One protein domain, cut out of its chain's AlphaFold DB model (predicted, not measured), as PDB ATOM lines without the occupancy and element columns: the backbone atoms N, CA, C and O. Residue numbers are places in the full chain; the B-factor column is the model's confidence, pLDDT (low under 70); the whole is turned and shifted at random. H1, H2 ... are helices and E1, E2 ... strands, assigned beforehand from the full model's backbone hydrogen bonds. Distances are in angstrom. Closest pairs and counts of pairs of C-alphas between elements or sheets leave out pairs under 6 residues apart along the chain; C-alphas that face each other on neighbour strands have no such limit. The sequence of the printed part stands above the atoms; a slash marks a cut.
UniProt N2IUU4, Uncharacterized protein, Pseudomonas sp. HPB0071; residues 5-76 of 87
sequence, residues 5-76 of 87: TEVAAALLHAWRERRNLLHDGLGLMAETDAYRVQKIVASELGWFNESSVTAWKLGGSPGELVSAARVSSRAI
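Overview. This is residues 5 to 76 of the 87 residues of an uncharacterized protein of Pseudomonas sp. HPB0071 (UniProt N2IUU4). Helix H2 lies between two parts that do not meet: helix H1, which packs on it at a steep tilt, and a small two-stranded hairpin, E1 and E2. E2 is the strand near H2 and runs much the same way along it, while E1 lies beyond E2. Long links join H1 to H2 and H2 to the hairpin. The printed part has 72 residues, with named elements in the order H1, H2, E1, E2; the class is mixed, helices and strands, although under half of the residues, 35 of 72, are in named elements, and the sheet has the order E1 - E2, antiparallel. The whole is only just compact, close to loose, with a radius of gyration of the C-alphas of 13.2 A, and the C-alphas span 35 by 34 by 19 A.

Arrangement. H1, residues 5 to 17, and H2, residues 31 to 44, touch, with 11 pairs of C-alphas within 8 A. Their closest C-alphas are those of Ala 8 and Val 37, 5.2 A apart. Their lines stand at a steep tilt of 47 degrees, and they run the same way. H2, by its residues 31 to 42, and E2, residues 67 to 70, are near each other, with 10 pairs of C-alphas within 10 A. E1, residues 56 to 59, and E2 form a hairpin, antiparallel with 157 degrees between their directions. The C-alphas of Trp 56 and Arg 70 face each other at 4.5 A. Across the pair, N 57 and O 69 are within hydrogen-bond range at 2.8 A, as are N 67 and O 59 at 2.8 A. H1 is apart from both E1 and E2. In H1 and H2 every O i to N i+4 pair is within hydrogen-bond range.

Along the chain. H1 begins at C-alpha 5, (-43.049, -37.830, -49.938), and measures 18.4 A from first to last C-alpha. Residues 18 to 30 hold no named element. H2 begins at C-alpha 31, (-38.659, -23.898, -50.674), and measures 20.3 A. E1 measures 9.8 A. E2 measures 10.6 A and ends at C-alpha 70, (-43.178, -25.039, -35.134).

Size, cuts and confidence. The two C-alphas farthest apart are those of Asp 24 and Ser 51, at 36.3 A, and the first and last printed C-alphas, Thr 5 and Ile 76, are 28.0 A apart. The printed part has no cut. The links H1 to H2, of 13 residues, and H2 to E1, of 11 residues, are long; E1 to E2, of 7 residues, is short but not tight. The C-alphas of residues 18 to 30 lie 12 to 17 A from the mean of all C-alphas. The mean pLDDT of the printed part is 88.8, and the model's confidence is low, under 70, at residues 51 to 53.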
ATOM      1  N   THR A   5     -42.717 -36.593 -50.660       94.56
ATOM      2  CA  THR A   5     -43.049 -37.830 -49.938       94.56
ATOM      3  C   THR A   5     -41.826 -38.722 -49.735       94.56
ATOM      4  O   THR A   5     -41.662 -39.294 -48.662       94.56
ATOM      5  N   GLU A   6     -40.943 -38.813 -50.730       94.06
ATOM      6  CA  GLU A   6     -39.725 -39.632 -50.669       94.06
ATOM      7  C   GLU A   6     -38.745 -39.075 -49.637       94.06
ATOM      8  O   GLU A   6     -38.255 -39.806 -48.776       94.06
ATOM      9  N   VAL A   7     -38.518 -37.758 -49.673       95.75
ATOM     10  CA  VAL A   7     -37.658 -37.070 -48.703       95.75
ATOM     11  C   VAL A   7     -38.233 -37.193 -47.291       95.75
ATOM     12  O   VAL A   7     -37.498 -37.521 -46.360       95.75
ATOM     13  N   ALA A   8     -39.545 -37.006 -47.111       96.50
ATOM     14  CA  ALA A   8     -40.184 -37.185 -45.807       96.50
ATOM     15  C   ALA A   8     -40.048 -38.626 -45.284       96.50
ATOM     16  O   ALA A   8     -39.722 -38.821 -44.112       96.50
ATOM     17  N   ALA A   9     -40.244 -39.632 -46.140       95.31
ATOM     18  CA  ALA A   9     -40.091 -41.037 -45.773       95.31
ATOM     19  C   ALA A   9     -38.652 -41.368 -45.350       95.31
ATOM     20  O   ALA A   9     -38.457 -42.030 -44.328       95.31
ATOM     21  N   ALA A  10     -37.651 -40.863 -46.079       94.88
ATOM     22  CA  ALA A  10     -36.245 -41.031 -45.727       94.88
ATOM     23  C   ALA A  10     -35.935 -40.419 -44.352       94.88
ATOM     24  O   ALA A  10     -35.399 -41.108 -43.481       94.88
ATOM     25  N   LEU A  11     -36.341 -39.164 -44.121       95.38
ATOM     26  CA  LEU A  11     -36.146 -38.474 -42.840       95.38
ATOM     27  C   LEU A  11     -36.804 -39.224 -41.674       95.38
ATOM     28  O   LEU A  11     -36.185 -39.398 -40.625       95.38
ATOM     29  N   LEU A  12     -38.034 -39.713 -41.855       95.75
ATOM     30  CA  LEU A  12     -38.744 -40.494 -40.836       95.75
ATOM     31  C   LEU A  12     -38.048 -41.819 -40.529       95.75
ATOM     32  O   LEU A  12     -37.979 -42.221 -39.367       95.75
ATOM     33  N   HIS A  13     -37.549 -42.507 -41.555       94.94
ATOM     34  CA  HIS A  13     -36.819 -43.756 -41.385       94.94
ATOM     35  C   HIS A  13     -35.534 -43.535 -40.577       94.94
ATOM     36  O   HIS A  13     -35.341 -44.181 -39.549       94.94
ATOM     37  N   ALA A  14     -34.725 -42.548 -40.959       94.06
ATOM     38  CA  ALA A  14     -33.486 -42.223 -40.262       94.06
ATOM     39  C   ALA A  14     -33.706 -41.741 -38.822       94.06
ATOM     40  O   ALA A  14     -32.977 -42.150 -37.917       94.06
ATOM     41  N   TRP A  15     -34.754 -40.943 -38.587       92.25
ATOM     42  CA  TRP A  15     -35.168 -40.536 -37.243       92.25
ATOM     43  C   TRP A  15     -35.477 -41.746 -36.355       92.25
ATOM     44  O   TRP A  15     -34.973 -41.845 -35.237       92.25
ATOM     45  N   ARG A  16     -36.274 -42.698 -36.858       92.88
ATOM     46  CA  ARG A  16     -36.648 -43.917 -36.118       92.88
ATOM     47  C   ARG A  16     -35.440 -44.797 -35.801       92.88
ATOM     48  O   ARG A  16     -35.411 -45.425 -34.748       92.88
ATOM     49  N   GLU A  17     -34.444 -44.814 -36.678       94.56
ATOM     50  CA  GLU A  17     -33.210 -45.580 -36.494       94.56
ATOM     51  C   GLU A  17     -32.113 -44.831 -35.726       94.56
ATOM     52  O   GLU A  17     -31.054 -45.405 -35.478       94.56
ATOM     53  N   ARG A  18     -32.345 -43.568 -35.344       91.00
ATOM     54  CA  ARG A  18     -31.342 -42.686 -34.724       91.00
ATOM     55  C   ARG A  18     -30.055 -42.580 -35.549       91.00
ATOM     56  O   ARG A  18     -28.950 -42.642 -35.013       91.00
ATOM     57  N   ARG A  19     -30.192 -42.437 -36.869       91.44
ATOM     58  CA  ARG A  19     -29.059 -42.285 -37.790       91.44
ATOM     59  C   ARG A  19     -29.104 -40.941 -38.500       91.44
ATOM     60  O   ARG A  19     -30.172 -40.437 -38.835       91.44
ATOM     61  N   ASN A  20     -27.924 -40.399 -38.779       89.81
ATOM     62  CA  ASN A  20     -27.796 -39.244 -39.657       89.81
ATOM     63  C   ASN A  20     -27.999 -39.678 -41.110       89.81
ATOM     64  O   ASN A  20     -27.483 -40.714 -41.533       89.81
ATOM     65  N   LEU A  21     -28.709 -38.855 -41.877       90.06
ATOM     66  CA  LEU A  21     -28.753 -38.975 -43.330       90.06
ATOM     67  C   LEU A  21     -27.689 -38.087 -43.950       90.06
ATOM     68  O   LEU A  21     -27.469 -36.958 -43.511       90.06
ATOM     69  N   LEU A  22     -27.066 -38.596 -45.007       87.00
ATOM     70  CA  LEU A  22     -26.290 -37.752 -45.897       87.00
ATOM     71  C   LEU A  22     -27.240 -36.787 -46.609       87.00
ATOM     72  O   LEU A  22     -28.365 -37.140 -46.961       87.00
ATOM     73  N   HIS A  23     -26.773 -35.560 -46.808       81.56
ATOM     74  CA  HIS A  23     -27.535 -34.530 -47.509       81.56
ATOM     75  C   HIS A  23     -27.766 -34.889 -48.991       81.56
ATOM     76  O   HIS A  23     -28.764 -34.481 -49.594       81.56
ATOM     77  N   ASP A  24     -26.864 -35.683 -49.571       79.00
ATOM     78  CA  ASP A  24     -26.955 -36.164 -50.945       79.00
ATOM     79  C   ASP A  24     -28.222 -37.009 -51.129       79.00
ATOM     80  O   ASP A  24     -28.381 -38.075 -50.540       79.00
ATOM     81  N   GLY A  25     -29.151 -36.506 -51.945       73.12
ATOM     82  CA  GLY A  25     -30.463 -37.127 -52.146       73.12
ATOM     83  C   GLY A  25     -31.601 -36.530 -51.311       73.12
ATOM     84  O   GLY A  25     -32.705 -37.058 -51.340       73.12
ATOM     85  N   LEU A  26     -31.401 -35.409 -50.616       87.62
ATOM     86  CA  LEU A  26     -32.497 -34.657 -49.976       87.62
ATOM     87  C   LEU A  26     -32.877 -33.380 -50.745       87.62
ATOM     88  O   LEU A  26     -33.683 -32.581 -50.277       87.62
ATOM     89  N   GLY A  27     -32.315 -33.193 -51.944       89.44
ATOM     90  CA  GLY A  27     -32.557 -32.022 -52.786       89.44
ATOM     91  C   GLY A  27     -34.006 -31.919 -53.271       89.44
ATOM     92  O   GLY A  27     -34.498 -32.805 -53.983       89.44
ATOM     93  N   LEU A  28     -34.644 -30.802 -52.922       92.06
ATOM     94  CA  LEU A  28     -36.000 -30.408 -53.310       92.06
ATOM     95  C   LEU A  28     -35.967 -29.261 -54.329       92.06
ATOM     96  O   LEU A  28     -34.948 -28.597 -54.501       92.06
ATOM     97  N   MET A  29     -37.085 -29.058 -55.025       88.88
ATOM     98  CA  MET A  29     -37.162 -28.165 -56.190       88.88
ATOM     99  C   MET A  29     -37.443 -26.728 -55.779       88.88
ATOM    100  O   MET A  29     -36.983 -25.787 -56.419       88.88
ATOM    101  N   ALA A  30     -38.236 -26.579 -54.724       90.56
ATOM    102  CA  ALA A  30     -38.684 -25.308 -54.206       90.56
ATOM    103  C   ALA A  30     -38.648 -25.315 -52.680       90.56
ATOM    104  O   ALA A  30     -38.825 -26.340 -52.022       90.56
ATOM    105  N   GLU A  31     -38.512 -24.128 -52.109       90.75
ATOM    106  CA  GLU A  31     -38.659 -23.898 -50.674       90.75
ATOM    107  C   GLU A  31     -40.017 -24.389 -50.145       90.75
ATOM    108  O   GLU A  31     -40.107 -24.998 -49.078       90.75
ATOM    109  N   THR A  32     -41.086 -24.195 -50.920       93.44
ATOM    110  CA  THR A  32     -42.434 -24.660 -50.560       93.44
ATOM    111  C   THR A  32     -42.504 -26.179 -50.401       93.44
ATOM    112  O   THR A  32     -43.284 -26.671 -49.582       93.44
ATOM    113  N   ASP A  33     -41.661 -26.930 -51.112       95.31
ATOM    114  CA  ASP A  33     -41.550 -28.378 -50.954       95.31
ATOM    115  C   ASP A  33     -40.854 -28.752 -49.643       95.31
ATOM    116  O   ASP A  33     -41.269 -29.710 -48.991       95.31
ATOM    117  N   ALA A  34     -39.877 -27.963 -49.184       93.81
ATOM    118  CA  ALA A  34     -39.244 -28.172 -47.881       93.81
ATOM    119  C   ALA A  34     -40.251 -27.996 -46.731       93.81
ATOM    120  O   ALA A  34     -40.330 -28.840 -45.836       93.81
ATOM    121  N   TYR A  35     -41.110 -26.974 -46.798       94.88
ATOM    122  CA  TYR A  35     -42.197 -26.801 -45.826       94.88
ATOM    123  C   TYR A  35     -43.253 -27.915 -45.898       94.88
ATOM    124  O   TYR A  35     -43.817 -28.308 -44.871       94.88
ATOM    125  N   ARG A  36     -43.522 -28.473 -47.087       96.31
ATOM    126  CA  ARG A  36     -44.395 -29.654 -47.225       96.31
ATOM    127  C   ARG A  36     -43.783 -30.883 -46.560       96.31
ATOM    128  O   ARG A  36     -44.487 -31.551 -45.805       96.31
ATOM    129  N   VAL A  37     -42.494 -31.145 -46.781       96.56
ATOM    130  CA  VAL A  37     -41.751 -32.219 -46.099       96.56
ATOM    131  C   VAL A  37     -41.858 -32.054 -44.586       96.56
ATOM    132  O   VAL A  37     -42.261 -32.988 -43.897       96.56
ATOM    133  N   GLN A  38     -41.593 -30.852 -44.070       94.94
ATOM    134  CA  GLN A  38     -41.706 -30.548 -42.645       94.94
ATOM    135  C   GLN A  38     -43.102 -30.867 -42.088       94.94
ATOM    136  O   GLN A  38     -43.218 -31.460 -41.015       94.94
ATOM    137  N   LYS A  39     -44.167 -30.505 -42.815       93.88
ATOM    138  CA  LYS A  39     -45.551 -30.790 -42.411       93.88
ATOM    139  C   LYS A  39     -45.844 -32.292 -42.372       93.88
ATOM    140  O   LYS A  39     -46.485 -32.746 -41.426       93.88
ATOM    141  N   ILE A  40     -45.382 -33.049 -43.370       96.19
ATOM    142  CA  ILE A  40     -45.567 -34.507 -43.432       96.19
ATOM    143  C   ILE A  40     -44.849 -35.173 -42.257       96.19
ATOM    144  O   ILE A  40     -45.481 -35.898 -41.496       96.19
ATOM    145  N   VAL A  41     -43.564 -34.868 -42.055       95.25
ATOM    146  CA  VAL A  41     -42.764 -35.442 -40.961       95.25
ATOM    147  C   VAL A  41     -43.406 -35.151 -39.604       95.25
ATOM    148  O   VAL A  41     -43.563 -36.057 -38.790       95.25
ATOM    149  N   ALA A  42     -43.838 -33.909 -39.370       92.25
ATOM    150  CA  ALA A  42     -44.515 -33.536 -38.133       92.25
ATOM    151  C   ALA A  42     -45.803 -34.338 -37.898       92.25
ATOM    152  O   ALA A  42     -46.016 -34.845 -36.797       92.25
ATOM    153  N   SER A  43     -46.639 -34.474 -38.931       91.56
ATOM    154  CA  SER A  43     -47.878 -35.254 -38.864       91.56
ATOM    155  C   SER A  43     -47.604 -36.723 -38.531       91.56
ATOM    156  O   SER A  43     -48.246 -37.286 -37.649       91.56
ATOM    157  N   GLU A  44     -46.618 -37.332 -39.190       94.19
ATOM    158  CA  GLU A  44     -46.249 -38.744 -39.018       94.19
ATOM    159  C   GLU A  44     -45.642 -39.053 -37.644       94.19
ATOM    160  O   GLU A  44     -45.820 -40.146 -37.105       94.19
ATOM    161  N   LEU A  45     -44.947 -38.091 -37.038       90.06
ATOM    162  CA  LEU A  45     -44.446 -38.214 -35.666       90.06
ATOM    163  C   LEU A  45     -45.511 -37.875 -34.609       90.06
ATOM    164  O   LEU A  45     -45.221 -37.907 -33.410       90.06
ATOM    165  N   GLY A  46     -46.732 -37.529 -35.030       88.75
ATOM    166  CA  GLY A  46     -47.802 -37.072 -34.145       88.75
ATOM    167  C   GLY A  46     -47.451 -35.777 -33.410       88.75
ATOM    168  O   GLY A  46     -47.959 -35.516 -32.316       88.75
ATOM    169  N   TRP A  47     -46.535 -34.983 -33.966       86.81
ATOM    170  CA  TRP A  47     -46.148 -33.706 -33.393       86.81
ATOM    171  C   TRP A  47     -47.258 -32.685 -33.600       86.81
ATOM    172  O   TRP A  47     -47.891 -32.612 -34.650       86.81
ATOM    173  N   PHE A  48     -47.456 -31.850 -32.582       85.50
ATOM    174  CA  PHE A  48     -48.432 -30.762 -32.593       85.50
ATOM    175  C   PHE A  48     -49.907 -31.182 -32.715       85.50
ATOM    176  O   PHE A  48     -50.733 -30.361 -33.116       85.50
ATOM    177  N   ASN A  49     -50.242 -32.415 -32.323       77.31
ATOM    178  CA  ASN A  49     -51.628 -32.865 -32.136       77.31
ATOM    179  C   ASN A  49     -52.314 -32.207 -30.917       77.31
ATOM    180  O   ASN A  49     -53.500 -32.418 -30.678       77.31
ATOM    181  N   GLU A  50     -51.568 -31.427 -30.135       72.31
ATOM    182  CA  GLU A  50     -52.078 -30.641 -29.014       72.31
ATOM    183  C   GLU A  50     -52.810 -29.384 -29.515       72.31
ATOM    184  O   GLU A  50     -52.468 -28.806 -30.547       72.31
ATOM    185  N   SER A  51     -53.840 -28.966 -28.776       63.06
ATOM    186  CA  SER A  51     -54.880 -28.028 -29.226       63.06
ATOM    187  C   SER A  51     -54.409 -26.602 -29.539       63.06
ATOM    188  O   SER A  51     -55.178 -25.834 -30.114       63.06
ATOM    189  N   SER A  52     -53.170 -26.222 -29.210       66.19
ATOM    190  CA  SER A  52     -52.634 -24.910 -29.584       66.19
ATOM    191  C   SER A  52     -51.125 -24.927 -29.819       66.19
ATOM    192  O   SER A  52     -50.354 -25.517 -29.067       66.19
ATOM    193  N   VAL A  53     -50.698 -24.253 -30.889       65.94
ATOM    194  CA  VAL A  53     -49.284 -23.924 -31.111       65.94
ATOM    195  C   VAL A  53     -48.935 -22.743 -30.243       65.94
ATOM    196  O   VAL A  53     -49.528 -21.681 -30.404       65.94
ATOM    197  N   THR A  54     -47.940 -22.905 -29.386       76.25
ATOM    198  CA  THR A  54     -47.503 -21.832 -28.492       76.25
ATOM    199  C   THR A  54     -46.168 -21.215 -28.905       76.25
ATOM    200  O   THR A  54     -45.859 -20.117 -28.452       76.25
ATOM    201  N   ALA A  55     -45.390 -21.862 -29.787       89.19
ATOM    202  CA  ALA A  55     -44.053 -21.393 -30.150       89.19
ATOM    203  C   ALA A  55     -43.611 -21.745 -31.583       89.19
ATOM    204  O   ALA A  55     -43.954 -22.795 -32.140       89.19
ATOM    205  N   TRP A  56     -42.776 -20.865 -32.140       92.25
ATOM    206  CA  TRP A  56     -42.108 -21.009 -33.432       92.25
ATOM    207  C   TRP A  56     -40.629 -20.630 -33.305       92.25
ATOM    208  O   TRP A  56     -40.282 -19.694 -32.588       92.25
ATOM    209  N   LYS A  57     -39.767 -21.337 -34.035       92.94
ATOM    210  CA  LYS A  57     -38.361 -21.000 -34.245       92.94
ATOM    211  C   LYS A  57     -38.211 -20.346 -35.611       92.94
ATOM    212  O   LYS A  57     -38.624 -20.930 -36.611       92.94
ATOM    213  N   LEU A  58     -37.575 -19.181 -35.642       92.44
ATOM    214  CA  LEU A  58     -37.047 -18.585 -36.865       92.44
ATOM    215  C   LEU A  58     -35.556 -18.913 -36.959       92.44
ATOM    216  O   LEU A  58     -34.836 -18.845 -35.961       92.44
ATOM    217  N   GLY A  59     -35.108 -19.325 -38.136       91.06
ATOM    218  CA  GLY A  59     -33.723 -19.678 -38.418       91.06
ATOM    219  C   GLY A  59     -33.307 -19.228 -39.813       91.06
ATOM    220  O   GLY A  59     -34.086 -18.610 -40.530       91.06
ATOM    221  N   GLY A  60     -32.087 -19.576 -40.204       86.94
ATOM    222  CA  GLY A  60     -31.445 -19.067 -41.417       86.94
ATOM    223  C   GLY A  60     -30.233 -18.215 -41.056       86.94
ATOM    224  O   GLY A  60     -30.242 -17.496 -40.054       86.94
ATOM    225  N   SER A  61     -29.162 -18.348 -41.835       82.25
ATOM    226  CA  SER A  61     -27.966 -17.523 -41.666       82.25
ATOM    227  C   SER A  61     -28.261 -16.072 -42.071       82.25
ATOM    228  O   SER A  61     -29.139 -15.838 -42.902       82.25
ATOM    229  N   PRO A  62     -27.551 -15.071 -41.521       82.44
ATOM    230  CA  PRO A  62     -27.717 -13.685 -41.947       82.44
ATOM    231  C   PRO A  62     -27.531 -13.525 -43.462       82.44
ATOM    232  O   PRO A  62     -26.542 -14.003 -44.010       82.44
ATOM    233  N   GLY A  63     -28.469 -12.843 -44.124       84.50
ATOM    234  CA  GLY A  63     -28.459 -12.652 -45.581       84.50
ATOM    235  C   GLY A  63     -29.092 -13.794 -46.383       84.50
ATOM    236  O   GLY A  63     -29.335 -13.617 -47.572       84.50
ATOM    237  N   GLU A  64     -29.415 -14.914 -45.735       86.19
ATOM    238  CA  GLU A  64     -30.140 -16.029 -46.337       86.19
ATOM    239  C   GLU A  64     -31.642 -15.935 -46.059       86.19
ATOM    240  O   GLU A  64     -32.124 -15.125 -45.260       86.19
ATOM    241  N   LEU A  65     -32.396 -16.813 -46.714       82.50
ATOM    242  CA  LEU A  65     -33.815 -16.989 -46.456       82.50
ATOM    243  C   LEU A  65     -34.075 -17.325 -44.976       82.50
ATOM    244  O   LEU A  65     -33.517 -18.275 -44.417       82.50
ATOM    245  N   VAL A  66     -35.005 -16.587 -44.367       89.50
ATOM    246  CA  VAL A  66     -35.538 -16.918 -43.043       89.50
ATOM    247  C   VAL A  66     -36.423 -18.160 -43.154       89.50
ATOM    248  O   VAL A  66     -37.450 -18.152 -43.828       89.50
ATOM    249  N   SER A  67     -36.045 -19.219 -42.448       91.25
ATOM    250  CA  SER A  67     -36.853 -20.429 -42.290       91.25
ATOM    251  C   SER A  67     -37.661 -20.374 -40.996       91.25
ATOM    252  O   SER A  67     -37.212 -19.819 -39.991       91.25
ATOM    253  N   ALA A  68     -38.852 -20.970 -41.000       92.69
ATOM    254  CA  ALA A  68     -39.710 -21.050 -39.823       92.69
ATOM    255  C   ALA A  68     -40.059 -22.500 -39.468       92.69
ATOM    256  O   ALA A  68     -40.380 -23.317 -40.326       92.69
ATOM    257  N   ALA A  69     -40.063 -22.836 -38.180       92.75
ATOM    258  CA  ALA A  69     -40.502 -24.146 -37.718       92.75
ATOM    259  C   ALA A  69     -41.326 -24.076 -36.439       92.75
ATOM    260  O   ALA A  69     -40.961 -23.377 -35.497       92.75
ATOM    261  N   ARG A  70     -42.427 -24.836 -36.382       90.94
ATOM    262  CA  ARG A  70     -43.178 -25.039 -35.134       90.94
ATOM    263  C   ARG A  70     -42.285 -25.759 -34.128       90.94
ATOM    264  O   ARG A  70     -41.587 -26.703 -34.495       90.94
ATOM    265  N   VAL A  71     -42.343 -25.343 -32.866       89.31
ATOM    266  CA  VAL A  71     -41.638 -26.008 -31.763       89.31
ATOM    267  C   VAL A  71     -42.636 -26.846 -30.976       89.31
ATOM    268  O   VAL A  71     -43.725 -26.376 -30.648       89.31
ATOM    269  N   SER A  72     -42.317 -28.126 -30.770       84.94
ATOM    270  CA  SER A  72     -43.215 -29.046 -30.067       84.94
ATOM    271  C   SER A  72     -43.215 -28.681 -28.590       84.94
ATOM    272  O   SER A  72     -42.150 -28.411 -28.044       84.94
ATOM    273  N   SER A  73     -44.371 -28.715 -27.926       84.56
ATOM    274  CA  SER A  73     -44.473 -28.505 -26.473       84.56
ATOM    275  C   SER A  73     -43.555 -29.451 -25.692       84.56
ATOM    276  O   SER A  73     -42.967 -29.057 -24.693       84.56
ATOM    277  N   ARG A  74     -43.343 -30.666 -26.211       84.12
ATOM    278  CA  ARG A  74     -42.416 -31.671 -25.661       84.12
ATOM    279  C   ARG A  74     -40.936 -31.279 -25.729       84.12
ATOM    280  O   ARG A  74     -40.130 -31.919 -25.068       84.12
ATOM    281  N   ALA A  75     -40.592 -30.287 -26.548       86.19
ATOM    282  CA  ALA A  75     -39.243 -29.742 -26.702       86.19
ATOM    283  C   ALA A  75     -39.076 -28.379 -26.001       86.19
ATOM    284  O   ALA A  75     -38.046 -27.725 -26.158       86.19
ATOM    285  N   ILE A  76     -40.099 -27.916 -25.271       88.12
ATOM    286  CA  ILE A  76     -40.040 -26.698 -24.465       88.12
ATOM    287  C   ILE A  76     -39.793 -27.117 -23.022       88.12
ATOM    288  O   ILE A  76     -40.596 -27.825 -22.417       88.12
TER     289      ILE A  76